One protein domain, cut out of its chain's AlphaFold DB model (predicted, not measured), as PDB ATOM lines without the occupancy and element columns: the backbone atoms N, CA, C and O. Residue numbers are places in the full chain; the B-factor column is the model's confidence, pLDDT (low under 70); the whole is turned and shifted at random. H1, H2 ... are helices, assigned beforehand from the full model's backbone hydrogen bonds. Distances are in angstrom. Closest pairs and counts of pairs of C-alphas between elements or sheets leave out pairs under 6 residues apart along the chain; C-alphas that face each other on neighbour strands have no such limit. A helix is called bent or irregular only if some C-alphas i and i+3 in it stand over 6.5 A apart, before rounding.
ATOM      1  N   ALA A   2      20.517 -13.226 -43.550       72.75
ATOM      2  CA  ALA A   2      19.421 -13.072 -44.508       72.75
ATOM      3  C   ALA A   2      19.880 -13.629 -45.863       72.75
ATOM      4  O   ALA A   2      20.922 -13.224 -46.368       72.75
ATOM      5  N   TRP A   3      19.151 -14.606 -46.397       79.69
ATOM      6  CA  TRP A   3      19.424 -15.193 -47.711       79.69
ATOM      7  C   TRP A   3      18.821 -14.307 -48.814       79.69
ATOM      8  O   TRP A   3      17.822 -13.629 -48.573       79.69
ATOM      9  N   ASP A   4      19.404 -14.321 -50.018       86.00
ATOM     10  CA  ASP A   4      18.913 -13.546 -51.169       86.00
ATOM     11  C   ASP A   4      17.496 -14.010 -51.601       86.00
ATOM     12  O   ASP A   4      17.283 -15.211 -51.817       86.00
ATOM     13  N   PRO A   5      16.513 -13.095 -51.755       83.50
ATOM     14  CA  PRO A   5      15.153 -13.413 -52.203       83.50
ATOM     15  C   PRO A   5      15.076 -14.161 -53.545       83.50
ATOM     16  O   PRO A   5      14.153 -14.957 -53.748       83.50
ATOM     17  N   SER A   6      16.033 -13.953 -54.456       78.69
ATOM     18  CA  SER A   6      16.074 -14.659 -55.744       78.69
ATOM     19  C   SER A   6      16.399 -16.152 -55.569       78.69
ATOM     20  O   SER A   6      15.777 -17.025 -56.187       78.69
ATOM     21  N   VAL A   7      17.310 -16.450 -54.641       78.81
ATOM     22  CA  VAL A   7      17.709 -17.800 -54.236       78.81
ATOM     23  C   VAL A   7      16.576 -18.472 -53.469       78.81
ATOM     24  O   VAL A   7      16.241 -19.616 -53.769       78.81
ATOM     25  N   LEU A   8      15.911 -17.749 -52.560       79.06
ATOM     26  CA  LEU A   8      14.724 -18.238 -51.852       79.06
ATOM     27  C   LEU A   8      13.617 -18.662 -52.814       79.06
ATOM     28  O   LEU A   8      13.052 -19.737 -52.638       79.06
ATOM     29  N   ARG A   9      13.324 -17.862 -53.849       81.56
ATOM     30  CA  ARG A   9      12.323 -18.237 -54.857       81.56
ATOM     31  C   ARG A   9      12.686 -19.549 -55.546       81.56
ATOM     32  O   ARG A   9      11.836 -20.428 -55.594       81.56
ATOM     33  N   LYS A  10      13.933 -19.715 -56.004       74.44
ATOM     34  CA  LYS A  10      14.402 -20.948 -56.672       74.44
ATOM     35  C   LYS A  10      14.391 -22.171 -55.748       74.44
ATOM     36  O   LYS A  10      14.015 -23.265 -56.166       74.44
ATOM     37  N   TYR A  11      14.765 -21.989 -54.483       67.88
ATOM     38  CA  TYR A  11      14.730 -23.044 -53.465       67.88
ATOM     39  C   TYR A  11      13.311 -23.445 -53.049       67.88
ATOM     40  O   TYR A  11      13.092 -24.578 -52.627       67.88
ATOM     41  N   ASN A  12      12.352 -22.522 -53.144       70.56
ATOM     42  CA  ASN A  12      10.954 -22.767 -52.795       70.56
ATOM     43  C   ASN A  12      10.155 -23.339 -53.981       70.56
ATOM     44  O   ASN A  12       9.250 -24.145 -53.781       70.56
ATOM     45  N   THR A  13      10.508 -22.972 -55.221       69.69
ATOM     46  CA  THR A  13       9.907 -23.550 -56.438       69.69
ATOM     47  C   THR A  13      10.424 -24.947 -56.748       69.69
ATOM     48  O   THR A  13       9.680 -25.771 -57.278       69.69
ATOM     49  N   THR A  14      11.672 -25.255 -56.396       70.94
ATOM     50  CA  THR A  14      12.144 -26.640 -56.397       70.94
ATOM     51  C   THR A  14      11.466 -27.393 -55.256       70.94
ATOM     52  O   THR A  14      11.386 -26.913 -54.127       70.94
ATOM     53  N   GLY A  15      10.987 -28.613 -55.519       74.50
ATOM     54  CA  GLY A  15      10.315 -29.461 -54.520       74.50
ATOM     55  C   GLY A  15      11.149 -29.773 -53.265       74.50
ATOM     56  O   GLY A  15      10.661 -30.438 -52.357       74.50
ATOM     57  N   HIS A  16      12.380 -29.267 -53.182       78.75
ATOM     58  CA  HIS A  16      13.271 -29.360 -52.040       78.75
ATOM     59  C   HIS A  16      12.661 -28.774 -50.758       78.75
ATOM     60  O   HIS A  16      12.684 -29.440 -49.728       78.75
ATOM     61  N   PHE A  17      12.052 -27.581 -50.797       79.25
ATOM     62  CA  PHE A  17      11.431 -27.001 -49.597       79.25
ATOM     63  C   PHE A  17      10.218 -27.814 -49.111       79.25
ATOM     64  O   PHE A  17      10.008 -27.966 -47.908       79.25
ATOM     65  N   ARG A  18       9.453 -28.404 -50.043       83.50
ATOM     66  CA  ARG A  18       8.362 -29.337 -49.723       83.50
ATOM     67  C   ARG A  18       8.895 -30.601 -49.058       83.50
ATOM     68  O   ARG A  18       8.393 -30.968 -48.001       83.50
ATOM     69  N   LEU A  19       9.940 -31.197 -49.630       83.56
ATOM     70  CA  LEU A  19      10.589 -32.379 -49.071       83.56
ATOM     71  C   LEU A  19      11.157 -32.088 -47.681       83.56
ATOM     72  O   LEU A  19      10.929 -32.869 -46.774       83.56
ATOM     73  N   LEU A  20      11.824 -30.949 -47.472       86.88
ATOM     74  CA  LEU A  20      12.350 -30.554 -46.162       86.88
ATOM     75  C   LEU A  20      11.253 -30.348 -45.119       86.88
ATOM     76  O   LEU A  20      11.433 -30.730 -43.968       86.88
ATOM     77  N   ASN A  21      10.132 -29.728 -45.490       84.94
ATOM     78  CA  ASN A  21       9.024 -29.538 -44.556       84.94
ATOM     79  C   ASN A  21       8.317 -30.853 -44.239       84.94
ATOM     80  O   ASN A  21       7.962 -31.070 -43.083       84.94
ATOM     81  N   GLN A  22       8.180 -31.739 -45.225       85.56
ATOM     82  CA  GLN A  22       7.728 -33.107 -45.002       85.56
ATOM     83  C   GLN A  22       8.680 -33.833 -44.042       85.56
ATOM     84  O   GLN A  22       8.233 -34.324 -43.014       85.56
ATOM     85  N   LEU A  23       9.991 -33.791 -44.297       83.69
ATOM     86  CA  LEU A  23      11.017 -34.397 -43.442       83.69
ATOM     87  C   LEU A  23      10.993 -33.808 -42.023       83.69
ATOM     88  O   LEU A  23      11.120 -34.535 -41.047       83.69
ATOM     89  N   ARG A  24      10.789 -32.493 -41.879       87.12
ATOM     90  CA  ARG A  24      10.622 -31.839 -40.572       87.12
ATOM     91  C   ARG A  24       9.368 -32.320 -39.848       87.12
ATOM     92  O   ARG A  24       9.440 -32.513 -38.642       87.12
ATOM     93  N   GLY A  25       8.247 -32.490 -40.546       84.94
ATOM     94  CA  GLY A  25       7.029 -33.073 -39.977       84.94
ATOM     95  C   GLY A  25       7.269 -34.508 -39.518       84.94
ATOM     96  O   GLY A  25       7.101 -34.818 -38.342       84.94
ATOM     97  N   GLU A  26       7.806 -35.336 -40.412       84.12
ATOM     98  CA  GLU A  26       8.141 -36.734 -40.139       84.12
ATOM     99  C   GLU A  26       9.115 -36.881 -38.966       84.12
ATOM    100  O   GLU A  26       8.934 -37.777 -38.151       84.12
ATOM    101  N   LEU A  27      10.103 -35.992 -38.828       84.38
ATOM    102  CA  LEU A  27      11.049 -35.985 -37.707       84.38
ATOM    103  C   LEU A  27      10.447 -35.475 -36.394       84.38
ATOM    104  O   LEU A  27      10.921 -35.858 -35.326       84.38
ATOM    105  N   LYS A  28       9.437 -34.599 -36.443       83.00
ATOM    106  CA  LYS A  28       8.702 -34.181 -35.238       83.00
ATOM    107  C   LYS A  28       7.830 -35.321 -34.725       83.00
ATOM    108  O   LYS A  28       7.828 -35.577 -33.524       83.00
ATOM    109  N   ASP A  29       7.156 -36.018 -35.631       79.31
ATOM    110  CA  ASP A  29       6.298 -37.158 -35.301       79.31
ATOM    111  C   ASP A  29       7.133 -38.411 -34.972       79.31
ATOM    112  O   ASP A  29       6.763 -39.224 -34.123       79.31
ATOM    113  N   ASN A  30       8.310 -38.544 -35.593       79.00
ATOM    114  CA  ASN A  30       9.280 -39.608 -35.359       79.00
ATOM    115  C   ASN A  30      10.654 -39.028 -34.993       79.00
ATOM    116  O   ASN A  30      11.550 -38.977 -35.842       79.00
ATOM    117  N   PRO A  31      10.866 -38.642 -33.720       80.81
ATOM    118  CA  PRO A  31      12.160 -38.137 -33.289       80.81
ATOM    119  C   PRO A  31      13.225 -39.219 -33.467       80.81
ATOM    120  O   PRO A  31      13.032 -40.366 -33.046       80.81
ATOM    121  N   LEU A  32      14.347 -38.840 -34.084       78.50
ATOM    122  CA  LEU A  32      15.480 -39.739 -34.275       78.50
ATOM    123  C   LEU A  32      16.050 -40.142 -32.919       78.50
ATOM    124  O   LEU A  32      16.440 -39.297 -32.107       78.50
ATOM    125  N   VAL A  33      16.144 -41.448 -32.697       74.75
ATOM    126  CA  VAL A  33      16.880 -41.992 -31.563       74.75
ATOM    127  C   VAL A  33      18.356 -41.833 -31.892       74.75
ATOM    128  O   VAL A  33      18.852 -42.407 -32.864       74.75
ATOM    129  N   ARG A  34      19.055 -41.014 -31.102       75.81
ATOM    130  CA  ARG A  34      20.513 -40.930 -31.174       75.81
ATOM    131  C   ARG A  34      21.058 -42.266 -30.659       75.81
ATOM    132  O   ARG A  34      20.791 -42.578 -29.495       75.81
ATOM    133  N   PRO A  35      21.737 -43.071 -31.493       65.31
ATOM    134  CA  PRO A  35      22.255 -44.356 -31.052       65.31
ATOM    135  C   PRO A  35      23.243 -44.148 -29.903       65.31
ATOM    136  O   PRO A  35      23.982 -43.158 -29.867       65.31
ATOM    137  N   LYS A  36      23.236 -45.074 -28.943       69.56
ATOM    138  CA  LYS A  36      24.287 -45.133 -27.921       69.56
ATOM    139  C   LYS A  36      25.592 -45.571 -28.592       69.56
ATOM    140  O   LYS A  36      25.567 -46.184 -29.658       69.56
ATOM    141  N   ALA A  37      26.729 -45.212 -27.994       56.50
ATOM    142  CA  ALA A  37      28.046 -45.518 -28.551       56.50
ATOM    143  C   ALA A  37      28.143 -47.009 -28.933       56.50
ATOM    144  O   ALA A  37      27.975 -47.871 -28.074       56.50
ATOM    145  N   GLY A  38      28.367 -47.286 -30.224       66.25
ATOM    146  CA  GLY A  38      28.469 -48.641 -30.783       66.25
ATOM    147  C   GLY A  38      27.333 -49.071 -31.721       66.25
ATOM    148  O   GLY A  38      27.484 -50.082 -32.396       66.25
ATOM    149  N   GLU A  39      26.231 -48.319 -31.821       65.06
ATOM    150  CA  GLU A  39      25.094 -48.657 -32.696       65.06
ATOM    151  C   GLU A  39      24.994 -47.701 -33.900       65.06
ATOM    152  O   GLU A  39      25.274 -46.503 -33.789       65.06
ATOM    153  N   THR A  40      24.605 -48.203 -35.079       68.50
ATOM    154  CA  THR A  40      24.416 -47.340 -36.254       68.50
ATOM    155  C   THR A  40      23.054 -46.638 -36.202       68.50
ATOM    156  O   THR A  40      22.045 -47.201 -35.774       68.50
ATOM    157  N   VAL A  41      22.993 -45.382 -36.670       65.06
ATOM    158  CA  VAL A  41      21.747 -44.582 -36.702       65.06
ATOM    159  C   VAL A  41      20.651 -45.292 -37.508       65.06
ATOM    160  O   VAL A  41      19.467 -45.163 -37.193       65.06
ATOM    161  N   GLY A  42      21.041 -46.054 -38.535       65.50
ATOM    162  CA  GLY A  42      20.126 -46.817 -39.377       65.50
ATOM    163  C   GLY A  42      19.421 -47.941 -38.620       65.50
ATOM    164  O   GLY A  42      18.203 -48.069 -38.740       65.50
ATOM    165  N   ASP A  43      20.153 -48.698 -37.806       64.44
ATOM    166  CA  ASP A  43      19.620 -49.874 -37.107       64.44
ATOM    167  C   ASP A  43      18.662 -49.475 -35.973       64.44
ATOM    168  O   ASP A  43      17.555 -50.017 -35.853       64.44
ATOM    169  N   ALA A  44      19.019 -48.427 -35.224       64.06
ATOM    170  CA  ALA A  44      18.205 -47.907 -34.125       64.06
ATOM    171  C   ALA A  44      16.882 -47.265 -34.595       64.06
ATOM    172  O   ALA A  44      15.870 -47.318 -33.893       64.06
ATOM    173  N   ASN A  45      16.865 -46.644 -35.783       68.06
ATOM    174  CA  ASN A  45      15.700 -45.888 -36.263       68.06
ATOM    175  C   ASN A  45      14.771 -46.703 -37.182       68.06
ATOM    176  O   ASN A  45      13.556 -46.506 -37.126       68.06
ATOM    177  N   ARG A  46      15.288 -47.655 -37.978       68.19
ATOM    178  CA  ARG A  46      14.454 -48.521 -38.842       68.19
ATOM    179  C   ARG A  46      13.565 -49.463 -38.031       68.19
ATOM    180  O   ARG A  46      12.383 -49.610 -38.335       68.19
ATOM    181  N   SER A  47      14.115 -50.054 -36.972       62.97
ATOM    182  CA  SER A  47      13.384 -50.948 -36.066       62.97
ATOM    183  C   SER A  47      12.249 -50.215 -35.339       62.97
ATOM    184  O   SER A  47      11.119 -50.693 -35.311       62.97
ATOM    185  N   ARG A  48      12.500 -49.000 -34.835       65.19
ATOM    186  CA  ARG A  48      11.505 -48.164 -34.137       65.19
ATOM    187  C   ARG A  48      10.371 -47.673 -35.043       65.19
ATOM    188  O   ARG A  48       9.228 -47.640 -34.592       65.19
ATOM    189  N   ALA A  49      10.660 -47.321 -36.298       65.69
ATOM    190  CA  ALA A  49       9.633 -46.930 -37.267       65.69
ATOM    191  C   ALA A  49       8.667 -48.089 -37.572       65.69
ATOM    192  O   ALA A  49       7.451 -47.898 -37.583       65.69
ATOM    193  N   LEU A  50       9.197 -49.307 -37.739       67.38
ATOM    194  CA  LEU A  50       8.387 -50.514 -37.926       67.38
ATOM    195  C   LEU A  50       7.580 -50.867 -36.672       67.38
ATOM    196  O   LEU A  50       6.402 -51.199 -36.787       67.38
ATOM    197  N   ILE A  51       8.176 -50.743 -35.482       67.81
ATOM    198  CA  ILE A  51       7.483 -50.979 -34.206       67.81
ATOM    199  C   ILE A  51       6.300 -50.012 -34.047       67.81
ATOM    200  O   ILE A  51       5.198 -50.470 -33.763       67.81
ATOM    201  N   ARG A  52       6.471 -48.709 -34.322       68.50
ATOM    202  CA  ARG A  52       5.367 -47.729 -34.269       68.50
ATOM    203  C   ARG A  52       4.283 -47.986 -35.312       68.50
ATOM    204  O   ARG A  52       3.106 -47.812 -35.014       68.50
ATOM    205  N   LEU A  53       4.653 -48.411 -36.521       66.12
ATOM    206  CA  LEU A  53       3.681 -48.802 -37.546       66.12
ATOM    207  C   LEU A  53       2.839 -50.001 -37.077       66.12
ATOM    208  O   LEU A  53       1.628 -50.045 -37.293       66.12
ATOM    209  N   LEU A  54       3.474 -50.965 -36.409       68.12
ATOM    210  CA  LEU A  54       2.813 -52.156 -35.885       68.12
ATOM    211  C   LEU A  54       1.953 -51.850 -34.648       68.12
ATOM    212  O   LEU A  54       0.870 -52.412 -34.501       68.12
ATOM    213  N   GLU A  55       2.395 -50.925 -33.800       69.31
ATOM    214  CA  GLU A  55       1.667 -50.434 -32.626       69.31
ATOM    215  C   GLU A  55       0.446 -49.588 -33.032       69.31
ATOM    216  O   GLU A  55      -0.663 -49.810 -32.544       69.31
ATOM    217  N   GLY A  56       0.597 -48.714 -34.034       61.28
ATOM    218  CA  GLY A  56      -0.506 -47.955 -34.632       61.28
ATOM    219  C   GLY A  56      -1.552 -48.842 -35.318       61.28
ATOM    220  O   GLY A  56      -2.730 -48.492 -35.355       61.28
ATOM    221  N   ARG A  57      -1.155 -50.028 -35.800       57.72
ATOM    222  CA  ARG A  57      -2.070 -51.029 -36.372       57.72
ATOM    223  C   ARG A  57      -2.874 -51.780 -35.307       57.72
ATOM    224  O   ARG A  57      -4.016 -52.147 -35.573       57.72
ATOM    225  N   GLN A  58      -2.321 -51.983 -34.111       56.28
ATOM    226  CA  GLN A  58      -3.019 -52.668 -33.014       56.28
ATOM    227  C   GLN A  58      -4.050 -51.766 -32.310       56.28
ATOM    228  O   GLN A  58      -5.047 -52.267 -31.802       56.28
ATOM    229  N   GLY A  59      -3.884 -50.438 -32.362       54.47
ATOM    230  CA  GLY A  59      -4.854 -49.478 -31.812       54.47
ATOM    231  C   GLY A  59      -6.046 -49.125 -32.722       54.47
ATOM    232  O   GLY A  59      -6.981 -48.469 -32.267       54.47
ATOM    233  N   PHE A  60      -6.043 -49.535 -33.999       51.12
ATOM    234  CA  PHE A  60      -6.994 -49.045 -35.015       51.12
ATOM    235  C   PHE A  60      -8.070 -50.049 -35.455       51.12
ATOM    236  O   PHE A  60      -8.796 -49.793 -36.415       51.12
ATOM    237  N   ALA A  61      -8.248 -51.163 -34.742       54.59
ATOM    238  CA  ALA A  61      -9.331 -52.112 -35.024       54.59
ATOM    239  C   ALA A  61     -10.737 -51.607 -34.616       54.59
ATOM    240  O   ALA A  61     -11.707 -52.348 -34.744       54.59
TER     241      ALA A  61
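AT A GLANCE: This is residues 2 to 61 of the 120 residues of an uncharacterized protein of Synechococcales bacterium UBA10510 (UniProt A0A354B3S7). An open, T-like model: H1 and H2 follow each other as a kinked arm, and H3, the longest helix, stands crosswise beyond the far end of H2. A long loop, residues 30 to 40, runs out past the first residues of H3 and folds back into it, and no two helices touch. The printed part has 60 residues, with three named helices in the order H1, H2, H3 and no named strand: all helix by class. It is extended, with a radius of gyration of the C-alphas of 16.9 A, and flat, spanning 47 by 38 by 16 A.

HOW THE PARTS SIT: H1, residues 5 to 13, and H2, residues 16 to 29, are close but not clearly touching; their closest C-alphas, those of Tyr 11 and Phe 17, are 6.4 A apart. They run the same way at a steep tilt of 69 degrees, only just short of about perpendicular. H3, residues 41 to 58, is apart from both H1 and H2, with no C-alpha within 8 A of either. In H1 and H2 every O i to N i+4 pair is within hydrogen-bond range; in H3 12 of 14 are.

IN THESE COORDINATES: H1 begins at C-alpha 5 (15.153, -13.413, -52.203). H2 measures 19.7 A from first to last C-alpha and ends at C-alpha 29 (6.298, -37.158, -35.301). H3 measures 26.3 A and ends at C-alpha 58 (-3.019, -52.668, -33.014). H3 is neither bent nor irregular, but only just: C-alphas 44 and 47 are 6.0 A apart.

THE WHOLE: The two C-alphas farthest apart, those of Asp 4 and Ala 61, are 50.5 A apart. The printed part has no cut. The link from H1 to H2 is tight, with 2 residues; that from H2 to H3 is long, with 11. The mean pLDDT of the printed part is 72.5, and 29 residues are under 70: residues 11, 13 and 35 to 61.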